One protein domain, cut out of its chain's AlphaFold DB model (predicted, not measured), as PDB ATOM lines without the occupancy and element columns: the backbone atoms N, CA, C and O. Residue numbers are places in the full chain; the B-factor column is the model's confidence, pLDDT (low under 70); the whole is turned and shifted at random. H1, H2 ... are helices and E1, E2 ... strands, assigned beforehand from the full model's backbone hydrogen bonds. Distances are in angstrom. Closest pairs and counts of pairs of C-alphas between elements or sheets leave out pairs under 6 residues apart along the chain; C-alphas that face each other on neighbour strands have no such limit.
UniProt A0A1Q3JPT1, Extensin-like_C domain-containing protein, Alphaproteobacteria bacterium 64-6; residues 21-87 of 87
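AT A GLANCE: This is residues 21 to 87 of the 87 residues of the protein "Extensin-like_C domain-containing protein" of Alphaproteobacteria bacterium 64-6 (UniProt A0A1Q3JPT1). One helix, H2, lies along two small antiparallel hairpins set one after the other beneath it, E1 and E2 near its first half, E3 and E4 near its second half. Short H1 sits at the end of E2, and both ends of the printed part come to the E3 and E4 hairpin. The printed part has 67 residues, with four named strands and two named helices in the order E1 E2 H1 H2 E3 E4; the sheets are E1 - E2 and E3 - E4. The class is mixed, helices and strands, with 30 residues in named elements, under half. The whole is compact, with a radius of gyration of the C-alphas of 11.8 A, yet elongated, spanning 37 by 24 by 17 A.

IN THESE COORDINATES: E3 is residues 62 to 64 and E4 residues 76 to 79, 10.1 A long, ending at C-alpha 79 (15.539, -54.486, -44.490). H2, residues 44 to 56, is 18.2 A long and begins at C-alpha 44 (7.054, -44.484, -22.050). E1 is residues 24 to 26, from C-alpha 24 (6.489, -42.450, -36.149); E2 is residues 32 to 34 and H1 residues 35 to 38.

HOW THE PARTS SIT: In the hairpin E3 and E4, antiparallel at 175 degrees, N 77 and O 64 are 2.9 A apart. Residues 85 to 86 pair parallel with residues 62 to 63 of E3, and residues 21 to 22 antiparallel with residues 76 to 77 of E4. The closest C-alphas of H2 and E3 are those of Ala 56 and Ala 63, 6.3 A; those of H2 and E2 are Ile 33 and Glu 45, 6.1 A. H1 and H2 touch, H2 with residues 45 to 49 alone, closest at the C-alphas of His 38 and Ala 46, 5.3 A. In the hairpin E1 and E2, antiparallel at 171 degrees, N 33 and O 25 are 2.8 A apart. E1 and E2 are both apart from E3 and E4. In H2 every O i to N i+4 pair is within hydrogen-bond range; H1 is too short for such a pair.

THE WHOLE: The C-alphas of Ser 29 and Phe 82, the two farthest apart, are 37.8 A apart. The printed part has no cut; the link E3 to E4 is long, with 11 residues. No printed residue is under 70 in pLDDT.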
ATOM      1  N   ASP A  21      11.101 -47.724 -43.982       98.31
ATOM      2  CA  ASP A  21      11.498 -46.624 -43.102       98.31
ATOM      3  C   ASP A  21      10.306 -46.182 -42.246       98.31
ATOM      4  O   ASP A  21       9.233 -45.866 -42.767       98.31
ATOM      5  N   ILE A  22      10.477 -46.159 -40.922       98.44
ATOM      6  CA  ILE A  22       9.421 -45.790 -39.966       98.44
ATOM      7  C   ILE A  22       9.871 -44.586 -39.142       98.44
ATOM      8  O   ILE A  22      10.798 -44.688 -38.340       98.44
ATOM      9  N   SER A  23       9.180 -43.455 -39.288       98.44
ATOM     10  CA  SER A  23       9.484 -42.210 -38.564       98.44
ATOM     11  C   SER A  23       8.595 -41.963 -37.338       98.44
ATOM     12  O   SER A  23       8.966 -41.197 -36.440       98.44
ATOM     13  N   ALA A  24       7.419 -42.593 -37.266       98.50
ATOM     14  CA  ALA A  24       6.489 -42.450 -36.149       98.50
ATOM     15  C   ALA A  24       5.444 -43.576 -36.084       98.50
ATOM     16  O   ALA A  24       5.158 -44.235 -37.080       98.50
ATOM     17  N   PHE A  25       4.818 -43.719 -34.915       98.38
ATOM     18  CA  PHE A  25       3.660 -44.583 -34.677       98.38
ATOM     19  C   PHE A  25       2.467 -43.738 -34.238       98.38
ATOM     20  O   PHE A  25       2.589 -42.937 -33.312       98.38
ATOM     21  N   THR A  26       1.308 -43.938 -34.857       98.25
ATOM     22  CA  THR A  26       0.047 -43.326 -34.419       98.25
ATOM     23  C   THR A  26      -0.769 -44.369 -33.672       98.25
ATOM     24  O   THR A  26      -1.069 -45.433 -34.208       98.25
ATOM     25  N   LEU A  27      -1.109 -44.082 -32.418       97.00
ATOM     26  CA  LEU A  27      -1.914 -44.969 -31.585       97.00
ATOM     27  C   LEU A  27      -3.404 -44.808 -31.901       97.00
ATOM     28  O   LEU A  27      -3.824 -43.780 -32.426       97.00
ATOM     29  N   ALA A  28      -4.221 -45.778 -31.488       97.50
ATOM     30  CA  ALA A  28      -5.679 -45.720 -31.645       97.50
ATOM     31  C   ALA A  28      -6.314 -44.468 -31.006       97.50
ATOM     32  O   ALA A  28      -7.353 -44.003 -31.458       97.50
ATOM     33  N   SER A  29      -5.669 -43.882 -29.991       96.56
ATOM     34  CA  SER A  29      -6.096 -42.617 -29.381       96.56
ATOM     35  C   SER A  29      -5.774 -41.367 -30.215       96.56
ATOM     36  O   SER A  29      -6.037 -40.257 -29.766       96.56
ATOM     37  N   GLY A  30      -5.129 -41.513 -31.375       97.44
ATOM     38  CA  GLY A  30      -4.617 -40.413 -32.197       97.44
ATOM     39  C   GLY A  30      -3.266 -39.852 -31.735       97.44
ATOM     40  O   GLY A  30      -2.658 -39.053 -32.444       97.44
ATOM     41  N   ARG A  31      -2.747 -40.276 -30.572       96.94
ATOM     42  CA  ARG A  31      -1.424 -39.853 -30.087       96.94
ATOM     43  C   ARG A  31      -0.318 -40.383 -31.000       96.94
ATOM     44  O   ARG A  31      -0.279 -41.579 -31.285       96.94
ATOM     45  N   GLN A  32       0.610 -39.509 -31.390       98.12
ATOM     46  CA  GLN A  32       1.757 -39.863 -32.225       98.12
ATOM     47  C   GLN A  32       3.047 -39.992 -31.402       98.12
ATOM     48  O   GLN A  32       3.443 -39.070 -30.692       98.12
ATOM     49  N   ILE A  33       3.740 -41.118 -31.563       98.62
ATOM     50  CA  ILE A  33       5.076 -41.382 -31.029       98.62
ATOM     51  C   ILE A  33       6.078 -41.274 -32.180       98.62
ATOM     52  O   ILE A  33       6.250 -42.203 -32.961       98.62
ATOM     53  N   SER A  34       6.722 -40.117 -32.303       98.62
ATOM     54  CA  SER A  34       7.747 -39.843 -33.320       98.62
ATOM     55  C   SER A  34       9.153 -40.265 -32.871       98.62
ATOM     56  O   SER A  34       9.539 -39.957 -31.742       98.62
ATOM     57  N   VAL A  35       9.926 -40.892 -33.766       98.56
ATOM     58  CA  VAL A  35      11.327 -41.290 -33.535       98.56
ATOM     59  C   VAL A  35      12.181 -40.064 -33.218       98.56
ATOM     60  O   VAL A  35      12.741 -39.979 -32.127       98.56
ATOM     61  N   VAL A  36      12.197 -39.061 -34.107       98.31
ATOM     62  CA  VAL A  36      13.038 -37.861 -33.938       98.31
ATOM     63  C   VAL A  36      12.734 -37.083 -32.655       98.31
ATOM     64  O   VAL A  36      13.634 -36.492 -32.064       98.31
ATOM     65  N   ARG A  37      11.471 -37.080 -32.202       98.50
ATOM     66  CA  ARG A  37      11.053 -36.314 -31.015       98.50
ATOM     67  C   ARG A  37      11.253 -37.063 -29.702       98.50
ATOM     68  O   ARG A  37      11.519 -36.421 -28.693       98.50
ATOM     69  N   HIS A  38      11.085 -38.386 -29.694       98.62
ATOM     70  CA  HIS A  38      10.979 -39.145 -28.444       98.62
ATOM     71  C   HIS A  38      12.132 -40.122 -28.198       98.62
ATOM     72  O   HIS A  38      12.250 -40.605 -27.075       98.62
ATOM     73  N   TRP A  39      12.997 -40.408 -29.181       98.25
ATOM     74  CA  TRP A  39      14.074 -41.399 -29.032       98.25
ATOM     75  C   TRP A  39      14.995 -41.138 -27.830       98.25
ATOM     76  O   TRP A  39      15.256 -42.042 -27.036       98.25
ATOM     77  N   SER A  40      15.444 -39.890 -27.658       97.50
ATOM     78  CA  SER A  40      16.351 -39.477 -26.575       97.50
ATOM     79  C   SER A  40      15.666 -39.302 -25.213       97.50
ATOM     80  O   SER A  40      16.320 -38.935 -24.239       97.50
ATOM     81  N   GLY A  41      14.357 -39.544 -25.124       97.81
ATOM     82  CA  GLY A  41      13.607 -39.426 -23.881       97.81
ATOM     83  C   GLY A  41      13.815 -40.602 -22.917       97.81
ATOM     84  O   GLY A  41      14.328 -41.674 -23.260       97.81
ATOM     85  N   SER A  42      13.324 -40.425 -21.692       97.62
ATOM     86  CA  SER A  42      13.261 -41.463 -20.649       97.62
ATOM     87  C   SER A  42      11.839 -41.987 -20.390       97.62
ATOM     88  O   SER A  42      11.668 -42.953 -19.645       97.62
ATOM     89  N   GLY A  43      10.828 -41.379 -21.021       98.06
ATOM     90  CA  GLY A  43       9.410 -41.714 -20.867       98.06
ATOM     91  C   GLY A  43       8.971 -43.009 -21.558       98.06
ATOM     92  O   GLY A  43       9.770 -43.742 -22.151       98.06
ATOM     93  N   ALA A  44       7.665 -43.279 -21.491       98.12
ATOM     94  CA  ALA A  44       7.054 -44.484 -22.050       98.12
ATOM     95  C   ALA A  44       7.228 -44.575 -23.574       98.12
ATOM     96  O   ALA A  44       7.479 -45.652 -24.102       98.12
ATOM     97  N   GLU A  45       7.166 -43.443 -24.272       98.38
ATOM     98  CA  GLU A  45       7.375 -43.316 -25.713       98.38
ATOM     99  C   GLU A  45       8.773 -43.774 -26.122       98.38
ATOM    100  O   GLU A  45       8.936 -44.569 -27.044       98.38
ATOM    101  N   ALA A  46       9.788 -43.308 -25.399       98.50
ATOM    102  CA  ALA A  46      11.172 -43.654 -25.674       98.50
ATOM    103  C   ALA A  46      11.445 -45.136 -25.388       98.50
ATOM    104  O   ALA A  46      12.152 -45.804 -26.141       98.50
ATOM    105  N   ARG A  47      10.850 -45.675 -24.312       98.56
ATOM    106  CA  ARG A  47      10.916 -47.106 -23.995       98.56
ATOM    107  C   ARG A  47      10.270 -47.948 -25.094       98.56
ATOM    108  O   ARG A  47      10.916 -48.859 -25.593       98.56
ATOM    109  N   PHE A  48       9.062 -47.588 -25.517       98.38
ATOM    110  CA  PHE A  48       8.343 -48.240 -26.612       98.38
ATOM    111  C   PHE A  48       9.167 -48.269 -27.908       98.38
ATOM    112  O   PHE A  48       9.306 -49.318 -28.532       98.38
ATOM    113  N   LEU A  49       9.776 -47.139 -28.284       98.69
ATOM    114  CA  LEU A  49      10.632 -47.054 -29.469       98.69
ATOM    115  C   LEU A  49      11.854 -47.979 -29.371       98.69
ATOM    116  O   LEU A  49      12.161 -48.684 -30.331       98.69
ATOM    117  N   ARG A  50      12.531 -48.018 -28.215       98.38
ATOM    118  CA  ARG A  50      13.677 -48.914 -27.982       98.38
ATOM    119  C   ARG A  50      13.273 -50.389 -28.008       98.38
ATOM    120  O   ARG A  50      13.996 -51.203 -28.575       98.38
ATOM    121  N   GLU A  51      12.123 -50.730 -27.433       98.38
ATOM    122  CA  GLU A  51      11.599 -52.099 -27.417       98.38
ATOM    123  C   GLU A  51      11.250 -52.596 -28.824       98.38
ATOM    124  O   GLU A  51      11.683 -53.684 -29.206       98.38
ATOM    125  N   ILE A  52      10.538 -51.795 -29.627       97.69
ATOM    126  CA  ILE A  52      10.228 -52.155 -31.018       97.69
ATOM    127  C   ILE A  52      11.505 -52.277 -31.843       97.69
ATOM    128  O   ILE A  52      11.662 -53.258 -32.571       97.69
ATOM    129  N   HIS A  53      12.432 -51.326 -31.708       98.38
ATOM    130  CA  HIS A  53      13.678 -51.366 -32.459       98.38
ATOM    131  C   HIS A  53      14.524 -52.598 -32.113       98.38
ATOM    132  O   HIS A  53      14.991 -53.299 -33.009       98.38
ATOM    133  N   SER A  54      14.647 -52.925 -30.824       98.12
ATOM    134  CA  SER A  54      15.333 -54.138 -30.374       98.12
ATOM    135  C   SER A  54      14.645 -55.408 -30.885       98.12
ATOM    136  O   SER A  54      15.303 -56.328 -31.377       98.12
ATOM    137  N   ALA A  55      13.309 -55.456 -30.839       98.19
ATOM    138  CA  ALA A  55      12.544 -56.585 -31.350       98.19
ATOM    139  C   ALA A  55      12.708 -56.772 -32.867       98.19
ATOM    140  O   ALA A  55      12.723 -57.920 -33.322       98.19
ATOM    141  N   ALA A  56      12.858 -55.682 -33.627       98.06
ATOM    142  CA  ALA A  56      13.032 -55.692 -35.077       98.06
ATOM    143  C   ALA A  56      14.273 -56.486 -35.513       98.06
ATOM    144  O   ALA A  56      14.219 -57.182 -36.523       98.06
ATOM    145  N   CYS A  57      15.347 -56.500 -34.718       97.50
ATOM    146  CA  CYS A  57      16.561 -57.260 -35.034       97.50
ATOM    147  C   CYS A  57      16.343 -58.781 -35.148       97.50
ATOM    148  O   CYS A  57      17.170 -59.479 -35.726       97.50
ATOM    149  N   ARG A  58      15.236 -59.317 -34.613       96.75
ATOM    150  CA  ARG A  58      14.859 -60.733 -34.790       96.75
ATOM    151  C   ARG A  58      14.192 -61.011 -36.134       96.75
ATOM    152  O   ARG A  58      14.158 -62.155 -36.574       96.75
ATOM    153  N   TYR A  59      13.627 -59.981 -36.756       96.06
ATOM    154  CA  TYR A  59      12.835 -60.096 -37.975       96.06
ATOM    155  C   TYR A  59      13.564 -59.555 -39.194       96.06
ATOM    156  O   TYR A  59      13.329 -60.061 -40.283       96.06
ATOM    157  N   PHE A  60      14.437 -58.568 -39.039       97.62
ATOM    158  CA  PHE A  60      15.145 -57.915 -40.135       97.62
ATOM    159  C   PHE A  60      16.631 -58.257 -40.103       97.62
ATOM    160  O   PHE A  60      17.190 -58.517 -39.038       97.62
ATOM    161  N   ARG A  61      17.272 -58.289 -41.277       97.06
ATOM    162  CA  ARG A  61      18.725 -58.503 -41.350       97.06
ATOM    163  C   ARG A  61      19.448 -57.202 -41.030       97.06
ATOM    164  O   ARG A  61      20.400 -57.219 -40.255       97.06
ATOM    165  N   VAL A  62      18.948 -56.080 -41.538       97.75
ATOM    166  CA  VAL A  62      19.362 -54.743 -41.113       97.75
ATOM    167  C   VAL A  62      18.233 -54.127 -40.305       97.75
ATOM    168  O   VAL A  62      17.112 -54.004 -40.786       97.75
ATOM    169  N   ALA A  63      18.536 -53.741 -39.075       98.25
ATOM    170  CA  ALA A  63      17.700 -52.889 -38.264       98.25
ATOM    171  C   ALA A  63      18.549 -51.783 -37.660       98.25
ATOM    172  O   ALA A  63      19.288 -52.020 -36.704       98.25
ATOM    173  N   ILE A  64      18.448 -50.585 -38.233       98.06
ATOM    174  CA  ILE A  64      19.225 -49.425 -37.800       98.06
ATOM    175  C   ILE A  64      18.341 -48.236 -37.442       98.06
ATOM    176  O   ILE A  64      17.262 -48.057 -38.008       98.06
ATOM    177  N   GLY A  65      18.793 -47.444 -36.477       97.69
ATOM    178  CA  GLY A  65      18.052 -46.298 -35.965       97.69
ATOM    179  C   GLY A  65      18.925 -45.086 -35.637       97.69
ATOM    180  O   GLY A  65      20.040 -44.954 -36.155       97.69
ATOM    181  N   PRO A  66      18.448 -44.201 -34.742       98.00
ATOM    182  CA  PRO A  66      19.096 -42.916 -34.477       98.00
ATOM    183  C   PRO A  66      20.527 -42.984 -33.939       98.00
ATOM    184  O   PRO A  66      21.245 -41.986 -33.988       98.00
ATOM    185  N   GLU A  67      20.953 -44.140 -33.433       96.06
ATOM    186  CA  GLU A  67      22.314 -44.357 -32.941       96.06
ATOM    187  C   GLU A  67      23.289 -44.862 -34.012       96.06
ATOM    188  O   GLU A  67      24.490 -44.955 -33.746       96.06
ATOM    189  N   PHE A  68      22.818 -45.198 -35.218       97.00
ATOM    190  CA  PHE A  68      23.685 -45.728 -36.266       97.00
ATOM    191  C   PHE A  68      24.518 -44.632 -36.939       97.00
ATOM    192  O   PHE A  68      25.744 -44.741 -36.997       97.00
ATOM    193  N   ASN A  69      23.867 -43.585 -37.456       95.69
ATOM    194  CA  ASN A  69      24.510 -42.386 -37.999       95.69
ATOM    195  C   ASN A  69      23.495 -41.237 -38.182       95.69
ATOM    196  O   ASN A  69      22.296 -41.402 -37.972       95.69
ATOM    197  N   ALA A  70      23.982 -40.073 -38.624       96.25
ATOM    198  CA  ALA A  70      23.170 -38.870 -38.803       96.25
ATOM    199  C   ALA A  70      22.000 -39.025 -39.795       96.25
ATOM    200  O   ALA A  70      20.987 -38.356 -39.618       96.25
ATOM    201  N   LEU A  71      22.117 -39.901 -40.802       96.50
ATOM    202  CA  LEU A  71      21.057 -40.123 -41.793       96.50
ATOM    203  C   LEU A  71      19.863 -40.892 -41.217       96.50
ATOM    204  O   LEU A  71      18.781 -40.787 -41.767       96.50
ATOM    205  N   HIS A  72      20.043 -41.621 -40.113       98.06
ATOM    206  CA  HIS A  72      19.000 -42.446 -39.489       98.06
ATOM    207  C   HIS A  72      18.455 -41.816 -38.200       98.06
ATOM    208  O   HIS A  72      17.806 -42.472 -37.392       98.06
ATOM    209  N   ARG A  73      18.738 -40.529 -37.961       97.50
ATOM    210  CA  ARG A  73      18.377 -39.841 -36.712       97.50
ATOM    211  C   ARG A  73      16.867 -39.752 -36.485       97.50
ATOM    212  O   ARG A  73      16.422 -39.645 -35.343       97.50
ATOM    213  N   ASP A  74      16.093 -39.729 -37.558       98.00
ATOM    214  CA  ASP A  74      14.668 -39.414 -37.547       98.00
ATOM    215  C   ASP A  74      13.754 -40.585 -37.928       98.00
ATOM    216  O   ASP A  74      12.531 -40.437 -37.875       98.00
ATOM    217  N   HIS A  75      14.322 -41.750 -38.239       98.69
ATOM    218  CA  HIS A  75      13.576 -42.946 -38.606       98.69
ATOM    219  C   HIS A  75      14.332 -44.227 -38.250       98.69
ATOM    220  O   HIS A  75      15.539 -44.231 -38.019       98.69
ATOM    221  N   PHE A  76      13.604 -45.335 -38.225       98.69
ATOM    222  CA  PHE A  76      14.195 -46.661 -38.272       98.69
ATOM    223  C   PHE A  76      14.229 -47.165 -39.705       98.69
ATOM    224  O   PHE A  76      13.206 -47.071 -40.377       98.69
ATOM    225  N   HIS A  77      15.355 -47.733 -40.126       98.50
ATOM    226  CA  HIS A  77      15.499 -48.425 -41.402       98.50
ATOM    227  C   HIS A  77      15.594 -49.930 -41.167       98.50
ATOM    228  O   HIS A  77      16.483 -50.400 -40.444       98.50
ATOM    229  N   TYR A  78      14.671 -50.673 -41.772       98.50
ATOM    230  CA  TYR A  78      14.542 -52.118 -41.638       98.50
ATOM    231  C   TYR A  78      14.560 -52.787 -43.008       98.50
ATOM    232  O   TYR A  78      13.695 -52.494 -43.826       98.50
ATOM    233  N   ASP A  79      15.480 -53.723 -43.239       97.81
ATOM    234  CA  ASP A  79      15.539 -54.486 -44.490       97.81
ATOM    235  C   ASP A  79      15.901 -55.967 -44.286       97.81
ATOM    236  O   ASP A  79      16.355 -56.411 -43.221       97.81
ATOM    237  N   ARG A  80      15.638 -56.772 -45.319       96.31
ATOM    238  CA  ARG A  80      15.942 -58.213 -45.366       96.31
ATOM    239  C   ARG A  80      17.019 -58.546 -46.403       96.31
ATOM    240  O   ARG A  80      17.107 -59.702 -46.822       96.31
ATOM    241  N   GLY A  81      17.806 -57.558 -46.818       91.69
ATOM    242  CA  GLY A  81      18.858 -57.685 -47.818       91.69
ATOM    243  C   GLY A  81      20.033 -58.538 -47.353       91.69
ATOM    244  O   GLY A  81      20.058 -59.098 -46.258       91.69
ATOM    245  N   PHE A  82      21.060 -58.649 -48.189       89.44
ATOM    246  CA  PHE A  82      22.238 -59.496 -47.943       89.44
ATOM    247  C   PHE A  82      23.163 -58.975 -46.825       89.44
ATOM    248  O   PHE A  82      23.944 -59.755 -46.266       89.44
ATOM    249  N   LEU A  83      23.036 -57.715 -46.407       89.44
ATOM    250  CA  LEU A  83      23.760 -57.156 -45.259       89.44
ATOM    251  C   LEU A  83      23.084 -57.505 -43.927       89.44
ATOM    252  O   LEU A  83      21.896 -57.802 -43.882       89.44
ATOM    253  N   SER A  84      23.855 -57.498 -42.834       94.19
ATOM    254  CA  SER A  84      23.325 -57.705 -41.483       94.19
ATOM    255  C   SER A  84      23.869 -56.666 -40.506       94.19
ATOM    256  O   SER A  84      25.083 -56.451 -40.431       94.19
ATOM    257  N   ARG A  85      22.973 -56.003 -39.770       96.31
ATOM    258  CA  ARG A  85      23.298 -54.996 -38.753       96.31
ATOM    259  C   ARG A  85      22.116 -54.808 -37.802       96.31
ATOM    260  O   ARG A  85      20.994 -54.689 -38.255       96.31
ATOM    261  N   CYS A  86      22.371 -54.704 -36.503       97.00
ATOM    262  CA  CYS A  86      21.378 -54.313 -35.496       97.00
ATOM    263  C   CYS A  86      21.989 -53.173 -34.678       97.00
ATOM    264  O   CYS A  86      22.986 -53.419 -33.989       97.00
ATOM    265  N   LYS A  87      21.513 -51.932 -34.847       93.69
ATOM    266  CA  LYS A  87      22.146 -50.769 -34.208       93.69
ATOM    267  C   LYS A  87      21.280 -49.518 -34.073       93.69
ATOM    268  O   LYS A  87      20.796 -49.014 -35.104       93.69
TER     269      LYS A  87